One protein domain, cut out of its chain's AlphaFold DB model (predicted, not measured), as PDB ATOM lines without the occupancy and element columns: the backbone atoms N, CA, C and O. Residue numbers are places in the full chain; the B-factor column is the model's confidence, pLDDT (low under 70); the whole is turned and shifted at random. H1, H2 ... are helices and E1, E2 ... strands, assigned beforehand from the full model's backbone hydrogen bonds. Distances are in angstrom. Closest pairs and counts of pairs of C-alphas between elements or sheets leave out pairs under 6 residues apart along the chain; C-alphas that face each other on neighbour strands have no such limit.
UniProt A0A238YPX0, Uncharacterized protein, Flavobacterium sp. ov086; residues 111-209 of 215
ATOM      1  N   GLN A 111      56.069  25.907 -36.609       96.12
ATOM      2  CA  GLN A 111      55.776  26.020 -35.183       96.12
ATOM      3  C   GLN A 111      56.547  24.956 -34.405       96.12
ATOM      4  O   GLN A 111      56.593  23.792 -34.795       96.12
ATOM      5  N   THR A 112      57.127  25.349 -33.276       96.75
ATOM      6  CA  THR A 112      57.784  24.425 -32.340       96.75
ATOM      7  C   THR A 112      56.825  23.935 -31.259       96.75
ATOM      8  O   THR A 112      56.937  22.800 -30.803       96.75
ATOM      9  N   HIS A 113      55.847  24.761 -30.892       97.38
ATOM     10  CA  HIS A 113      54.807  24.453 -29.918       97.38
ATOM     11  C   HIS A 113      53.449  24.539 -30.595       97.38
ATOM     12  O   HIS A 113      53.146  25.543 -31.241       97.38
ATOM     13  N   ILE A 114      52.626  23.510 -30.423       96.62
ATOM     14  CA  ILE A 114      51.282  23.484 -30.994       96.62
ATOM     15  C   ILE A 114      50.235  23.200 -29.922       96.62
ATOM     16  O   ILE A 114      50.493  22.499 -28.942       96.62
ATOM     17  N   VAL A 115      49.029  23.715 -30.149       94.00
ATOM     18  CA  VAL A 115      47.835  23.351 -29.384       94.00
ATOM     19  C   VAL A 115      47.034  22.367 -30.226       94.00
ATOM     20  O   VAL A 115      46.672  22.658 -31.370       94.00
ATOM     21  N   ALA A 116      46.790  21.187 -29.669       90.38
ATOM     22  CA  ALA A 116      46.000  20.146 -30.291       90.38
ATOM     23  C   ALA A 116      44.578  20.646 -30.562       90.38
ATOM     24  O   ALA A 116      43.982  21.392 -29.784       90.38
ATOM     25  N   SER A 117      44.027  20.199 -31.683       84.50
ATOM     26  CA  SER A 117      42.631  20.434 -32.040       84.50
ATOM     27  C   SER A 117      41.903  19.105 -32.121       84.50
ATOM     28  O   SER A 117      42.539  18.053 -32.179       84.50
ATOM     29  N   SER A 118      40.575  19.136 -32.187       76.12
ATOM     30  CA  SER A 118      39.788  17.914 -32.344       76.12
ATOM     31  C   SER A 118      40.234  17.041 -33.517       76.12
ATOM     32  O   SER A 118      40.216  15.822 -33.413       76.12
ATOM     33  N   ASN A 119      40.665  17.669 -34.607       81.38
ATOM     34  CA  ASN A 119      41.057  17.009 -35.848       81.38
ATOM     35  C   ASN A 119      42.559  16.696 -35.926       81.38
ATOM     36  O   ASN A 119      42.999  15.973 -36.815       81.38
ATOM     37  N   PHE A 120      43.358  17.242 -35.012       88.12
ATOM     38  CA  PHE A 120      44.798  17.025 -34.960       88.12
ATOM     39  C   PHE A 120      45.240  16.995 -33.502       88.12
ATOM     40  O   PHE A 120      45.660  18.006 -32.935       88.12
ATOM     41  N   THR A 121      45.074  15.825 -32.891       88.81
ATOM     42  CA  THR A 121      45.422  15.545 -31.499       88.81
ATOM     43  C   THR A 121      46.149  14.206 -31.406       88.81
ATOM     44  O   THR A 121      45.772  13.263 -32.110       88.81
ATOM     45  N   PRO A 122      47.163  14.082 -30.533       90.81
ATOM     46  CA  PRO A 122      47.675  12.786 -30.122       90.81
ATOM     47  C   PRO A 122      46.552  11.901 -29.591       90.81
ATOM     48  O   PRO A 122      45.622  12.376 -28.932       90.81
ATOM     49  N   LYS A 123      46.658  10.605 -29.871       87.56
ATOM     50  CA  LYS A 123      45.693   9.589 -29.443       87.56
ATOM     51  C   LYS A 123      46.270   8.815 -28.254       87.56
ATOM     52  O   LYS A 123      47.465   8.526 -28.265       87.56
ATOM     53  N   ILE A 124      45.461   8.440 -27.259       88.06
ATOM     54  CA  ILE A 124      45.915   7.686 -26.065       88.06
ATOM     55  C   ILE A 124      45.366   6.256 -26.019       88.06
ATOM     56  O   ILE A 124      44.191   6.051 -26.313       88.06
ATOM     57  N   LYS A 125      46.173   5.256 -25.651       86.56
ATOM     58  CA  LYS A 125      45.760   3.838 -25.614       86.56
ATOM     59  C   LYS A 125      44.457   3.625 -24.838       86.56
ATOM     60  O   LYS A 125      44.289   4.120 -23.723       86.56
ATOM     61  N   GLU A 126      43.547   2.823 -25.397       79.88
ATOM     62  CA  GLU A 126      42.284   2.454 -24.736       79.88
ATOM     63  C   GLU A 126      42.528   1.772 -23.376       79.88
ATOM     64  O   GLU A 126      41.798   2.020 -22.416       79.88
ATOM     65  N   SER A 127      43.610   0.992 -23.250       81.69
ATOM     66  CA  SER A 127      44.027   0.355 -21.993       81.69
ATOM     67  C   SER A 127      44.287   1.356 -20.865       81.69
ATOM     68  O   SER A 127      43.919   1.091 -19.721       81.69
ATOM     69  N   PHE A 128      44.867   2.521 -21.174       86.75
ATOM     70  CA  PHE A 128      45.086   3.585 -20.196       86.75
ATOM     71  C   PHE A 128      43.752   4.166 -19.709       86.75
ATOM     72  O   PHE A 128      43.527   4.303 -18.506       86.75
ATOM     73  N   MET A 129      42.823   4.430 -20.634       82.12
ATOM     74  CA  MET A 129      41.483   4.927 -20.291       82.12
ATOM     75  C   MET A 129      40.690   3.910 -19.463       82.12
ATOM     76  O   MET A 129      39.990   4.285 -18.523       82.12
ATOM     77  N   LYS A 130      40.824   2.615 -19.768       82.56
ATOM     78  CA  LYS A 130      40.224   1.534 -18.980       82.56
ATOM     79  C   LYS A 130      40.787   1.500 -17.559       82.56
ATOM     80  O   LYS A 130      40.008   1.456 -16.610       82.56
ATOM     81  N   LEU A 131      42.107   1.592 -17.411       85.94
ATOM     82  CA  LEU A 131      42.779   1.622 -16.111       85.94
ATOM     83  C   LEU A 131      42.328   2.819 -15.261       85.94
ATOM     84  O   LEU A 131      42.026   2.653 -14.078       85.94
ATOM     85  N   LEU A 132      42.218   4.004 -15.869       84.38
ATOM     86  CA  LEU A 132      41.656   5.192 -15.223       84.38
ATOM     87  C   LEU A 132      40.215   4.963 -14.747       84.38
ATOM     88  O   LEU A 132      39.892   5.225 -13.589       84.38
ATOM     89  N   ASN A 133      39.351   4.450 -15.624       83.12
ATOM     90  CA  ASN A 133      37.945   4.201 -15.303       83.12
ATOM     91  C   ASN A 133      37.779   3.175 -14.175       83.12
ATOM     92  O   ASN A 133      36.961   3.370 -13.276       83.12
ATOM     93  N   GLU A 134      38.552   2.087 -14.199       85.75
ATOM     94  CA  GLU A 134      38.540   1.071 -13.146       85.75
ATOM     95  C   GLU A 134      38.959   1.646 -11.791       85.75
ATOM     96  O   GLU A 134      38.341   1.320 -10.776       85.75
ATOM     97  N   ASP A 135      39.975   2.510 -11.761       84.31
ATOM     98  CA  ASP A 135      40.388   3.183 -10.533       84.31
ATOM     99  C   ASP A 135      39.288   4.103  -9.993       84.31
ATOM    100  O   ASP A 135      38.914   4.025  -8.821       84.31
ATOM    101  N   PHE A 136      38.704   4.943 -10.848       82.88
ATOM    102  CA  PHE A 136      37.686   5.899 -10.416       82.88
ATOM    103  C   PHE A 136      36.403   5.222  -9.939       82.88
ATOM    104  O   PHE A 136      35.818   5.664  -8.949       82.88
ATOM    105  N   ASN A 137      36.013   4.106 -10.556       81.25
ATOM    106  CA  ASN A 137      34.865   3.313 -10.114       81.25
ATOM    107  C   ASN A 137      35.081   2.664  -8.736       81.25
ATOM    108  O   ASN A 137      34.123   2.479  -7.988       81.25
ATOM    109  N   LYS A 138      36.327   2.346  -8.362       83.50
ATOM    110  CA  LYS A 138      36.658   1.790  -7.035       83.50
ATOM    111  C   LYS A 138      36.626   2.838  -5.922       83.50
ATOM    112  O   LYS A 138      36.564   2.485  -4.745       83.50
ATOM    113  N   HIS A 139      36.667   4.121  -6.266       81.19
ATOM    114  CA  HIS A 139      36.849   5.202  -5.308       81.19
ATOM    115  C   HIS A 139      35.732   6.243  -5.427       81.19
ATOM    116  O   HIS A 139      35.842   7.230  -6.151       81.19
ATOM    117  N   SER A 140      34.696   6.100  -4.597       79.06
ATOM    118  CA  SER A 140      33.553   7.029  -4.536       79.06
ATOM    119  C   SER A 140      33.933   8.503  -4.334       79.06
ATOM    120  O   SER A 140      33.167   9.402  -4.672       79.06
ATOM    121  N   SER A 141      35.142   8.769  -3.831       77.75
ATOM    122  CA  SER A 141      35.688  10.116  -3.670       77.75
ATOM    123  C   SER A 141      35.852  10.901  -4.983       77.75
ATOM    124  O   SER A 141      35.922  12.128  -4.935       77.75
ATOM    125  N   TYR A 142      35.877  10.223  -6.140       79.88
ATOM    126  CA  TYR A 142      35.912  10.865  -7.459       79.88
ATOM    127  C   TYR A 142      34.530  11.252  -7.984       79.88
ATOM    128  O   TYR A 142      34.446  11.986  -8.961       79.88
ATOM    129  N   TYR A 143      33.438  10.807  -7.360       83.19
ATOM    130  CA  TYR A 143      32.100  11.109  -7.861       83.19
ATOM    131  C   TYR A 143      31.816  12.613  -7.871       83.19
ATOM    132  O   TYR A 143      32.155  13.344  -6.930       83.19
ATOM    133  N   ASN A 144      31.178  13.055  -8.960       82.12
ATOM    134  CA  ASN A 144      30.846  14.448  -9.257       82.12
ATOM    135  C   ASN A 144      32.083  15.363  -9.320       82.12
ATOM    136  O   ASN A 144      32.003  16.571  -9.076       82.12
ATOM    137  N   LEU A 145      33.251  14.790  -9.622       84.94
ATOM    138  CA  LEU A 145      34.447  15.557  -9.925       84.94
ATOM    139  C   LEU A 145      34.352  16.077 -11.355       84.94
ATOM    140  O   LEU A 145      34.206  15.301 -12.296       84.94
ATOM    141  N   ARG A 146      34.500  17.389 -11.509       88.12
ATOM    142  CA  ARG A 146      34.718  18.024 -12.802       88.12
ATOM    143  C   ARG A 146      35.973  18.868 -12.704       88.12
ATOM    144  O   ARG A 146      36.146  19.614 -11.737       88.12
ATOM    145  N   LEU A 147      36.857  18.733 -13.675       88.25
ATOM    146  CA  LEU A 147      38.071  19.528 -13.763       88.25
ATOM    147  C   LEU A 147      38.408  19.831 -15.218       88.25
ATOM    148  O   LEU A 147      38.011  19.105 -16.125       88.25
ATOM    149  N   SER A 148      39.119  20.925 -15.432       90.12
ATOM    150  CA  SER A 148      39.645  21.312 -16.733       90.12
ATOM    151  C   SER A 148      41.104  21.691 -16.599       90.12
ATOM    152  O   SER A 148      41.559  22.116 -15.534       90.12
ATOM    153  N   GLY A 149      41.831  21.564 -17.692       91.56
ATOM    154  CA  GLY A 149      43.251  21.825 -17.701       91.56
ATOM    155  C   GLY A 149      43.850  21.590 -19.068       91.56
ATOM    156  O   GLY A 149      43.156  21.607 -20.084       91.56
ATOM    157  N   ARG A 150      45.149  21.337 -19.062       94.12
ATOM    158  CA  ARG A 150      45.913  20.950 -20.235       94.12
ATOM    159  C   ARG A 150      46.899  19.846 -19.897       94.12
ATOM    160  O   ARG A 150      47.496  19.845 -18.819       94.12
ATOM    161  N   ILE A 151      47.059  18.925 -20.834       96.00
ATOM    162  CA  ILE A 151      48.133  17.937 -20.850       96.00
ATOM    163  C   ILE A 151      49.171  18.448 -21.842       96.00
ATOM    164  O   ILE A 151      48.842  18.707 -22.993       96.00
ATOM    165  N   ILE A 152      50.414  18.614 -21.410       98.00
ATOM    166  CA  ILE A 152      51.511  19.060 -22.269       98.00
ATOM    167  C   ILE A 152      52.434  17.871 -22.494       98.00
ATOM    168  O   ILE A 152      53.025  17.354 -21.547       98.00
ATOM    169  N   ILE A 153      52.549  17.426 -23.738       98.31
ATOM    170  CA  ILE A 153      53.444  16.341 -24.133       98.31
ATOM    171  C   ILE A 153      54.702  16.968 -24.720       98.31
ATOM    172  O   ILE A 153      54.600  17.817 -25.600       98.31
ATOM    173  N   PHE A 154      55.871  16.532 -24.257       98.31
ATOM    174  CA  PHE A 154      57.185  16.901 -24.782       98.31
ATOM    175  C   PHE A 154      57.773  15.682 -25.508       98.31
ATOM    176  O   PHE A 154      58.397  14.832 -24.861       98.31
ATOM    177  N   PRO A 155      57.561  15.538 -26.835       97.25
ATOM    178  CA  PRO A 155      57.909  14.316 -27.562       97.25
ATOM    179  C   PRO A 155      59.398  13.966 -27.479       97.25
ATOM    180  O   PRO A 155      59.751  12.809 -27.260       97.25
ATOM    181  N   LYS A 156      60.276  14.973 -27.595       96.25
ATOM    182  CA  LYS A 156      61.738  14.796 -27.552       96.25
ATOM    183  C   LYS A 156      62.249  14.405 -26.162       96.25
ATOM    184  O   LYS A 156      63.166  13.599 -26.055       96.25
ATOM    185  N   GLU A 157      61.643  14.949 -25.108       97.62
ATOM    186  CA  GLU A 157      62.016  14.680 -23.708       97.62
ATOM    187  C   GLU A 157      61.370  13.412 -23.140       97.62
ATOM    188  O   GLU A 157      61.677  13.016 -22.018       97.62
ATOM    189  N   LYS A 158      60.455  12.787 -23.889       97.44
ATOM    190  CA  LYS A 158      59.647  11.651 -23.434       97.44
ATOM    191  C   LYS A 158      58.882  11.915 -22.138       97.44
ATOM    192  O   LYS A 158      58.865  11.100 -21.216       97.44
ATOM    193  N   LYS A 159      58.261  13.091 -22.055       97.88
ATOM    194  CA  LYS A 159      57.648  13.595 -20.823       97.88
ATOM    195  C   LYS A 159      56.237  14.108 -21.062       97.88
ATOM    196  O   LYS A 159      55.957  14.719 -22.090       97.88
ATOM    197  N   VAL A 160      55.364  13.908 -20.075       98.12
ATOM    198  CA  VAL A 160      54.014  14.482 -20.037       98.12
ATOM    199  C   VAL A 160      53.856  15.340 -18.783       98.12
ATOM    200  O   VAL A 160      54.341  14.982 -17.708       98.12
ATOM    201  N   LYS A 161      53.187  16.489 -18.917       97.75
ATOM    202  CA  LYS A 161      52.892  17.409 -17.818       97.75
ATOM    203  C   LYS A 161      51.404  17.758 -17.725       97.75
ATOM    204  O   LYS A 161      50.790  18.267 -18.652       97.75
ATOM    205  N   THR A 162      50.919  17.526 -16.518       96.25
ATOM    206  CA  THR A 162      49.653  17.811 -15.846       96.25
ATOM    207  C   THR A 162      49.399  19.247 -15.407       96.25
ATOM    208  O   THR A 162      49.941  19.596 -14.359       96.25
ATOM    209  N   GLU A 163      48.610  20.083 -16.085       94.50
ATOM    210  CA  GLU A 163      48.227  21.389 -15.518       94.50
ATOM    211  C   GLU A 163      46.711  21.528 -15.395       94.50
ATOM    212  O   GLU A 163      45.999  21.663 -16.386       94.50
ATOM    213  N   ILE A 164      46.211  21.505 -14.158       91.38
ATOM    214  CA  ILE A 164      44.789  21.681 -13.846       91.38
ATOM    215  C   ILE A 164      44.529  23.167 -13.601       91.38
ATOM    216  O   ILE A 164      45.152  23.766 -12.728       91.38
ATOM    217  N   THR A 165      43.608  23.751 -14.364       89.19
ATOM    218  CA  THR A 165      43.257  25.178 -14.283       89.19
ATOM    219  C   THR A 165      42.024  25.417 -13.427       89.19
ATOM    220  O   THR A 165      42.011  26.342 -12.625       89.19
ATOM    221  N   ASN A 166      41.005  24.564 -13.555       87.38
ATOM    222  CA  ASN A 166      39.790  24.634 -12.748       87.38
ATOM    223  C   ASN A 166      39.402  23.249 -12.242       87.38
ATOM    224  O   ASN A 166      39.566  22.244 -12.934       87.38
ATOM    225  N   SER A 167      38.809  23.200 -11.055       87.12
ATOM    226  CA  SER A 167      38.174  21.996 -10.538       87.12
ATOM    227  C   SER A 167      37.027  22.348  -9.598       87.12
ATOM    228  O   SER A 167      37.065  23.363  -8.905       87.12
ATOM    229  N   THR A 168      36.021  21.475  -9.527       85.19
ATOM    230  CA  THR A 168      34.979  21.529  -8.492       85.19
ATOM    231  C   THR A 168      35.530  21.290  -7.083       85.19
ATOM    232  O   THR A 168      34.832  21.547  -6.105       85.19
ATOM    233  N   ARG A 169      36.782  20.827  -6.952       78.06
ATOM    234  CA  ARG A 169      37.486  20.631  -5.678       78.06
ATOM    235  C   ARG A 169      38.760  21.478  -5.658       78.06
ATOM    236  O   ARG A 169      39.529  21.430  -6.606       78.06
ATOM    237  N   LYS A 170      38.993  22.247  -4.588       67.69
ATOM    238  CA  LYS A 170      40.105  23.219  -4.531       67.69
ATOM    239  C   LYS A 170      41.476  22.609  -4.236       67.69
ATOM    240  O   LYS A 170      42.452  23.064  -4.810       67.69
ATOM    241  N   ASP A 171      41.558  21.591  -3.384       63.91
ATOM    242  CA  ASP A 171      42.840  20.972  -3.038       63.91
ATOM    243  C   ASP A 171      42.613  19.547  -2.562       63.91
ATOM    244  O   ASP A 171      42.127  19.302  -1.458       63.91
ATOM    245  N   SER A 172      42.854  18.581  -3.439       73.50
ATOM    246  CA  SER A 172      42.458  17.213  -3.148       73.50
ATOM    247  C   SER A 172      43.474  16.218  -3.687       73.50
ATOM    248  O   SER A 172      44.038  16.391  -4.771       73.50
ATOM    249  N   ILE A 173      43.729  15.171  -2.902       82.88
ATOM    250  CA  ILE A 173      44.593  14.034  -3.253       82.88
ATOM    251  C   ILE A 173      44.202  13.468  -4.632       82.88
ATOM    252  O   ILE A 173      45.062  13.033  -5.393       82.88
ATOM    253  N   GLN A 174      42.920  13.566  -4.992       83.56
ATOM    254  CA  GLN A 174      42.354  13.188  -6.283       83.56
ATOM    255  C   GLN A 174      42.984  13.959  -7.450       83.56
ATOM    256  O   GLN A 174      43.358  13.341  -8.441       83.56
ATOM    257  N   LEU A 175      43.154  15.282  -7.337       87.25
ATOM    258  CA  LEU A 175      43.773  16.087  -8.402       87.25
ATOM    259  C   LEU A 175      45.227  15.674  -8.628       87.25
ATOM    260  O   LEU A 175      45.656  15.522  -9.768       87.25
ATOM    261  N   LYS A 176      45.968  15.422  -7.540       88.75
ATOM    262  CA  LYS A 176      47.347  14.919  -7.616       88.75
ATOM    263  C   LYS A 176      47.398  13.537  -8.263       88.75
ATOM    264  O   LYS A 176      48.254  13.296  -9.107       88.75
ATOM    265  N   ARG A 177      46.469  12.645  -7.912       87.88
ATOM    266  CA  ARG A 177      46.391  11.295  -8.481       87.88
ATOM    267  C   ARG A 177      46.069  11.317  -9.976       87.88
ATOM    268  O   ARG A 177      46.760  10.650 -10.735       87.88
ATOM    269  N   ILE A 178      45.102  12.129 -10.403       88.38
ATOM    270  CA  ILE A 178      44.757  12.314 -11.823       88.38
ATOM    271  C   ILE A 178      45.945  12.883 -12.599       88.38
ATOM    272  O   ILE A 178      46.327  12.324 -13.624       88.38
ATOM    273  N   SER A 179      46.580  13.939 -12.086       92.25
ATOM    274  CA  SER A 179      47.783  14.495 -12.710       92.25
ATOM    275  C   SER A 179      48.901  13.460 -12.811       92.25
ATOM    276  O   SER A 179      49.550  13.379 -13.845       92.25
ATOM    277  N   ASN A 180      49.102  12.632 -11.782       93.06
ATOM    278  CA  ASN A 180      50.108  11.572 -11.808       93.06
ATOM    279  C   ASN A 180      49.813  10.496 -12.857       93.06
ATOM    280  O   ASN A 180      50.757  10.013 -13.476       93.06
ATOM    281  N   TYR A 181      48.546  10.133 -13.085       91.62
ATOM    282  CA  TYR A 181      48.201   9.204 -14.162       91.62
ATOM    283  C   TYR A 181      48.660   9.737 -15.518       91.62
ATOM    284  O   TYR A 181      49.407   9.058 -16.212       91.62
ATOM    285  N   PHE A 182      48.277  10.966 -15.866       93.62
ATOM    286  CA  PHE A 182      48.656  11.564 -17.148       93.62
ATOM    287  C   PHE A 182      50.157  11.869 -17.245       93.62
ATOM    288  O   PHE A 182      50.763  11.633 -18.283       93.62
ATOM    289  N   ASN A 183      50.801  12.332 -16.168       96.38
ATOM    290  CA  ASN A 183      52.247  12.601 -16.165       96.38
ATOM    291  C   ASN A 183      53.081  11.353 -16.481       96.38
ATOM    292  O   ASN A 183      54.150  11.465 -17.078       96.38
ATOM    293  N   ASN A 184      52.585  10.176 -16.094       95.69
ATOM    294  CA  ASN A 184      53.244   8.893 -16.317       95.69
ATOM    295  C   ASN A 184      52.763   8.175 -17.589       95.69
ATOM    296  O   ASN A 184      53.149   7.033 -17.811       95.69
ATOM    297  N   SER A 185      51.939   8.815 -18.427       94.94
ATOM    298  CA  SER A 185      51.293   8.161 -19.570       94.94
ATOM    299  C   SER A 185      52.022   8.357 -20.902       94.94
ATOM    300  O   SER A 185      51.414   8.159 -21.949       94.94
ATOM    301  N   PHE A 186      53.298   8.777 -20.914       96.38
ATOM    302  CA  PHE A 186      54.024   9.089 -22.160       96.38
ATOM    303  C   PHE A 186      53.963   7.942 -23.181       96.38
ATOM    304  O   PHE A 186      53.573   8.154 -24.327       96.38
ATOM    305  N   GLU A 187      54.267   6.722 -22.738       95.06
ATOM    306  CA  GLU A 187      54.279   5.512 -23.574       95.06
ATOM    307  C   GLU A 187      52.871   5.061 -24.015       95.06
ATOM    308  O   GLU A 187      52.726   4.145 -24.832       95.06
ATOM    309  N   ASP A 188      51.815   5.683 -23.486       93.31
ATOM    310  CA  ASP A 188      50.431   5.433 -23.877       93.31
ATOM    311  C   ASP A 188      49.953   6.349 -25.009       93.31
ATOM    312  O   ASP A 188      48.853   6.136 -25.515       93.31
ATOM    313  N   TRP A 189      50.743   7.336 -25.446       93.19
ATOM    314  CA  TRP A 189      50.375   8.260 -26.527       93.19
ATOM    315  C   TRP A 189      50.940   7.847 -27.897       93.19
ATOM    316  O   TRP A 189      52.068   7.377 -28.006       93.19
ATOM    317  N   ASP A 190      50.165   8.071 -28.964       92.69
ATOM    318  CA  ASP A 190      50.592   7.901 -30.356       92.69
ATOM    319  C   ASP A 190      51.032   9.271 -30.833       92.69
ATOM    320  O   ASP A 190      50.222  10.182 -31.040       92.69
ATOM    321  N   LEU A 191      52.347   9.404 -30.939       94.06
ATOM    322  CA  LEU A 191      53.027  10.651 -31.239       94.06
ATOM    323  C   LEU A 191      53.642  10.652 -32.635       94.06
ATOM    324  O   LEU A 191      54.389  11.576 -32.945       94.06
ATOM    325  N   LYS A 192      53.335   9.669 -33.500       93.44
ATOM    326  CA  LYS A 192      53.983   9.528 -34.819       93.44
ATOM    327  C   LYS A 192      53.930  10.817 -35.652       93.44
ATOM    328  O   LYS A 192      54.901  11.178 -36.308       93.44
ATOM    329  N   ASP A 193      52.813  11.541 -35.570       93.81
ATOM    330  CA  ASP A 193      52.560  12.777 -36.315       93.81
ATOM    331  C   ASP A 193      53.022  14.041 -35.571       93.81
ATOM    332  O   ASP A 193      52.901  15.148 -36.095       93.81
ATOM    333  N   PHE A 194      53.572  13.867 -34.368       95.69
ATOM    334  CA  PHE A 194      53.869  14.925 -33.410       95.69
ATOM    335  C   PHE A 194      55.346  14.988 -32.989       95.69
ATOM    336  O   PHE A 194      55.741  15.937 -32.317       95.69
ATOM    337  N   MET A 195      56.181  14.034 -33.416       95.25
ATOM    338  CA  MET A 195      57.603  13.959 -33.039       95.25
ATOM    339  C   MET A 195      58.444  15.182 -33.445       95.25
ATOM    340  O   MET A 195      59.511  15.403 -32.874       95.25
ATOM    341  N   ALA A 196      57.992  15.967 -34.429       95.00
ATOM    342  CA  ALA A 196      58.698  17.165 -34.888       95.00
ATOM    343  C   ALA A 196      58.574  18.353 -33.913       95.00
ATOM    344  O   ALA A 196      59.446  19.224 -33.903       95.00
ATOM    345  N   TYR A 197      57.526  18.380 -33.086       97.00
ATOM    346  CA  TYR A 197      57.241  19.490 -32.181       97.00
ATOM    347  C   TYR A 197      58.015  19.350 -30.865       97.00
ATOM    348  O   TYR A 197      58.277  18.249 -30.379       97.00
ATOM    349  N   GLU A 198      58.378  20.481 -30.268       97.75
ATOM    350  CA  GLU A 198      58.956  20.534 -28.924       97.75
ATOM    351  C   GLU A 198      57.896  20.264 -27.862       97.75
ATOM    352  O   GLU A 198      58.154  19.524 -26.913       97.75
ATOM    353  N   SER A 199      56.686  20.801 -28.049       98.06
ATOM    354  CA  SER A 199      55.549  20.483 -27.189       98.06
ATOM    355  C   SER A 199      54.216  20.458 -27.927       98.06
ATOM    356  O   SER A 199      53.963  21.264 -28.825       98.06
ATOM    357  N   VAL A 200      53.328  19.580 -27.468       97.75
ATOM    358  CA  VAL A 200      51.926  19.503 -27.888       97.75
ATOM    359  C   VAL A 200      51.045  19.709 -26.663       97.75
ATOM    360  O   VAL A 200      51.096  18.918 -25.723       97.75
ATOM    361  N   GLU A 201      50.254  20.776 -26.660       97.19
ATOM    362  CA  GLU A 201      49.299  21.083 -25.595       97.19
ATOM    363  C   GLU A 201      47.915  20.529 -25.950       97.19
ATOM    364  O   GLU A 201      47.373  20.844 -27.003       97.19
ATOM    365  N   LEU A 202      47.329  19.721 -25.070       94.00
ATOM    366  CA  LEU A 202      45.995  19.147 -25.211       94.00
ATOM    367  C   LEU A 202      45.087  19.736 -24.125       94.00
ATOM    368  O   LEU A 202      45.125  19.269 -22.979       94.00
ATOM    369  N   PRO A 203      44.270  20.752 -24.447       91.06
ATOM    370  CA  PRO A 203      43.228  21.227 -23.551       91.06
ATOM    371  C   PRO A 203      42.218  20.114 -23.280       91.06
ATOM    372  O   PRO A 203      41.808  19.403 -24.198       91.06
ATOM    373  N   PHE A 204      41.789  19.967 -22.029       86.38
ATOM    374  CA  PHE A 204      40.841  18.922 -21.667       86.38
ATOM    375  C   PHE A 204      39.821  19.374 -20.623       86.38
ATOM    376  O   PHE A 204      40.074  20.240 -19.779       86.38
ATOM    377  N   VAL A 205      38.662  18.721 -20.670       85.25
ATOM    378  CA  VAL A 205      37.649  18.724 -19.618       85.25
ATOM    379  C   VAL A 205      37.430  17.276 -19.215       85.25
ATOM    380  O   VAL A 205      37.186  16.416 -20.056       85.25
ATOM    381  N   PHE A 206      37.536  17.013 -17.923       81.25
ATOM    382  CA  PHE A 206      37.378  15.696 -17.340       81.25
ATOM    383  C   PHE A 206      36.217  15.719 -16.348       81.25
ATOM    384  O   PHE A 206      36.145  16.593 -15.480       81.25
ATOM    385  N   GLU A 207      35.295  14.771 -16.488       83.50
ATOM    386  CA  GLU A 207      34.104  14.666 -15.652       83.50
ATOM    387  C   GLU A 207      33.887  13.215 -15.219       83.50
ATOM    388  O   GLU A 207      33.837  12.308 -16.046       83.50
ATOM    389  N   VAL A 208      33.721  13.007 -13.914       80.50
ATOM    390  CA  VAL A 208      33.357  11.717 -13.324       80.50
ATOM    391  C   VAL A 208      31.925  11.806 -12.827       80.50
ATOM    392  O   VAL A 208      31.631  12.463 -11.823       80.50
ATOM    393  N   LYS A 209      31.027  11.107 -13.516       79.38
ATOM    394  CA  LYS A 209      29.623  10.986 -13.119       79.38
ATOM    395  C   LYS A 209      29.428   9.713 -12.310       79.38
ATOM    396  O   LYS A 209      29.959   8.660 -12.652       79.38
TER     397      LYS A 209
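AT A GLANCE: This is residues 111 to 209 of the 215 residues of an uncharacterized protein of Flavobacterium sp. ov086 (UniProt A0A238YPX0). A twisted sheet with three long strands, E5, E3 and E4, and the short E1 beside one end of E5, has H2 packed on one face, over E4 and E3. H1 runs beside H2, nearly antiparallel to it and farther out from the sheet, and the unnamed stretch 184 to 198 leads from H2 past E2 back to E5. The printed part has 99 residues with two named helices and five named strands, in the order E1, E2, H1, E3, E4, H2, E5, and its class is mixed, helices and strands. The sheet's order is E1, E5, E3, E4, mixed. The whole is compact, with a radius of gyration of the C-alphas of 13.8 A, yet elongated in outline, spanning 41 by 26 by 24 A.

IN THESE COORDINATES: In the sheet, E3 is residues 145 to 154, 27.2 A long, E4 is residues 159 to 167, 23.6 A, and E5 is residues 199 to 208, 27.6 A, ending with C-alpha 208 at (33.357, 11.717, -13.324). E1 is residues 113 to 115, with C-alpha 113 at (54.807, 24.453, -29.918). H2 is residues 173 to 183, 15.1 A, and H1 is residues 126 to 138, 18.6 A, with C-alpha 126 at (42.284, 2.454, -24.736). E2 is residues 123 to 125.

HOW THE PARTS SIT: E5 and E3 are antiparallel neighbours at 162 degrees, with N 202 and O 151 within hydrogen-bond range at 2.8 A. E3 and E4 form a hairpin, antiparallel at 153 degrees, with N 150 and O 163 at 2.8 A; E3 bends by 54 degrees at residue 148. The edge strand E1 is parallel to E5 at 29 degrees, with N 201 and O 114 at 2.9 A. H2 is on the sheet, in two layers, a helix on one face of a sheet; its closest C-alphas to E4 are those of Asn 183 and Val 160, 4.7 A apart. E4, H2 and E5 make a split strand-helix-strand unit, two strands running the same way with E3 between them, and its crossover is left-handed. H1 is not on the sheet; it is close to H2 but not clearly touching, with the C-alphas of Leu 132 and Tyr 181 7.7 A apart, at a shallow tilt of 10 degrees, opposite ways. E2 pairs with no named strand, but its residues 123 to 124 pair antiparallel with residues 189 to 190. In H1 and H2 every O i to N i+4 pair is within hydrogen-bond range.

THE WHOLE: The two C-alphas farthest apart are those of Gln 111 and Ser 140, at 42.4 A. The printed part has no cut. The link from H2 to E5, 15 residues, is long. The mean pLDDT of the printed part is 89.1, and residues 170 to 171 are under 70.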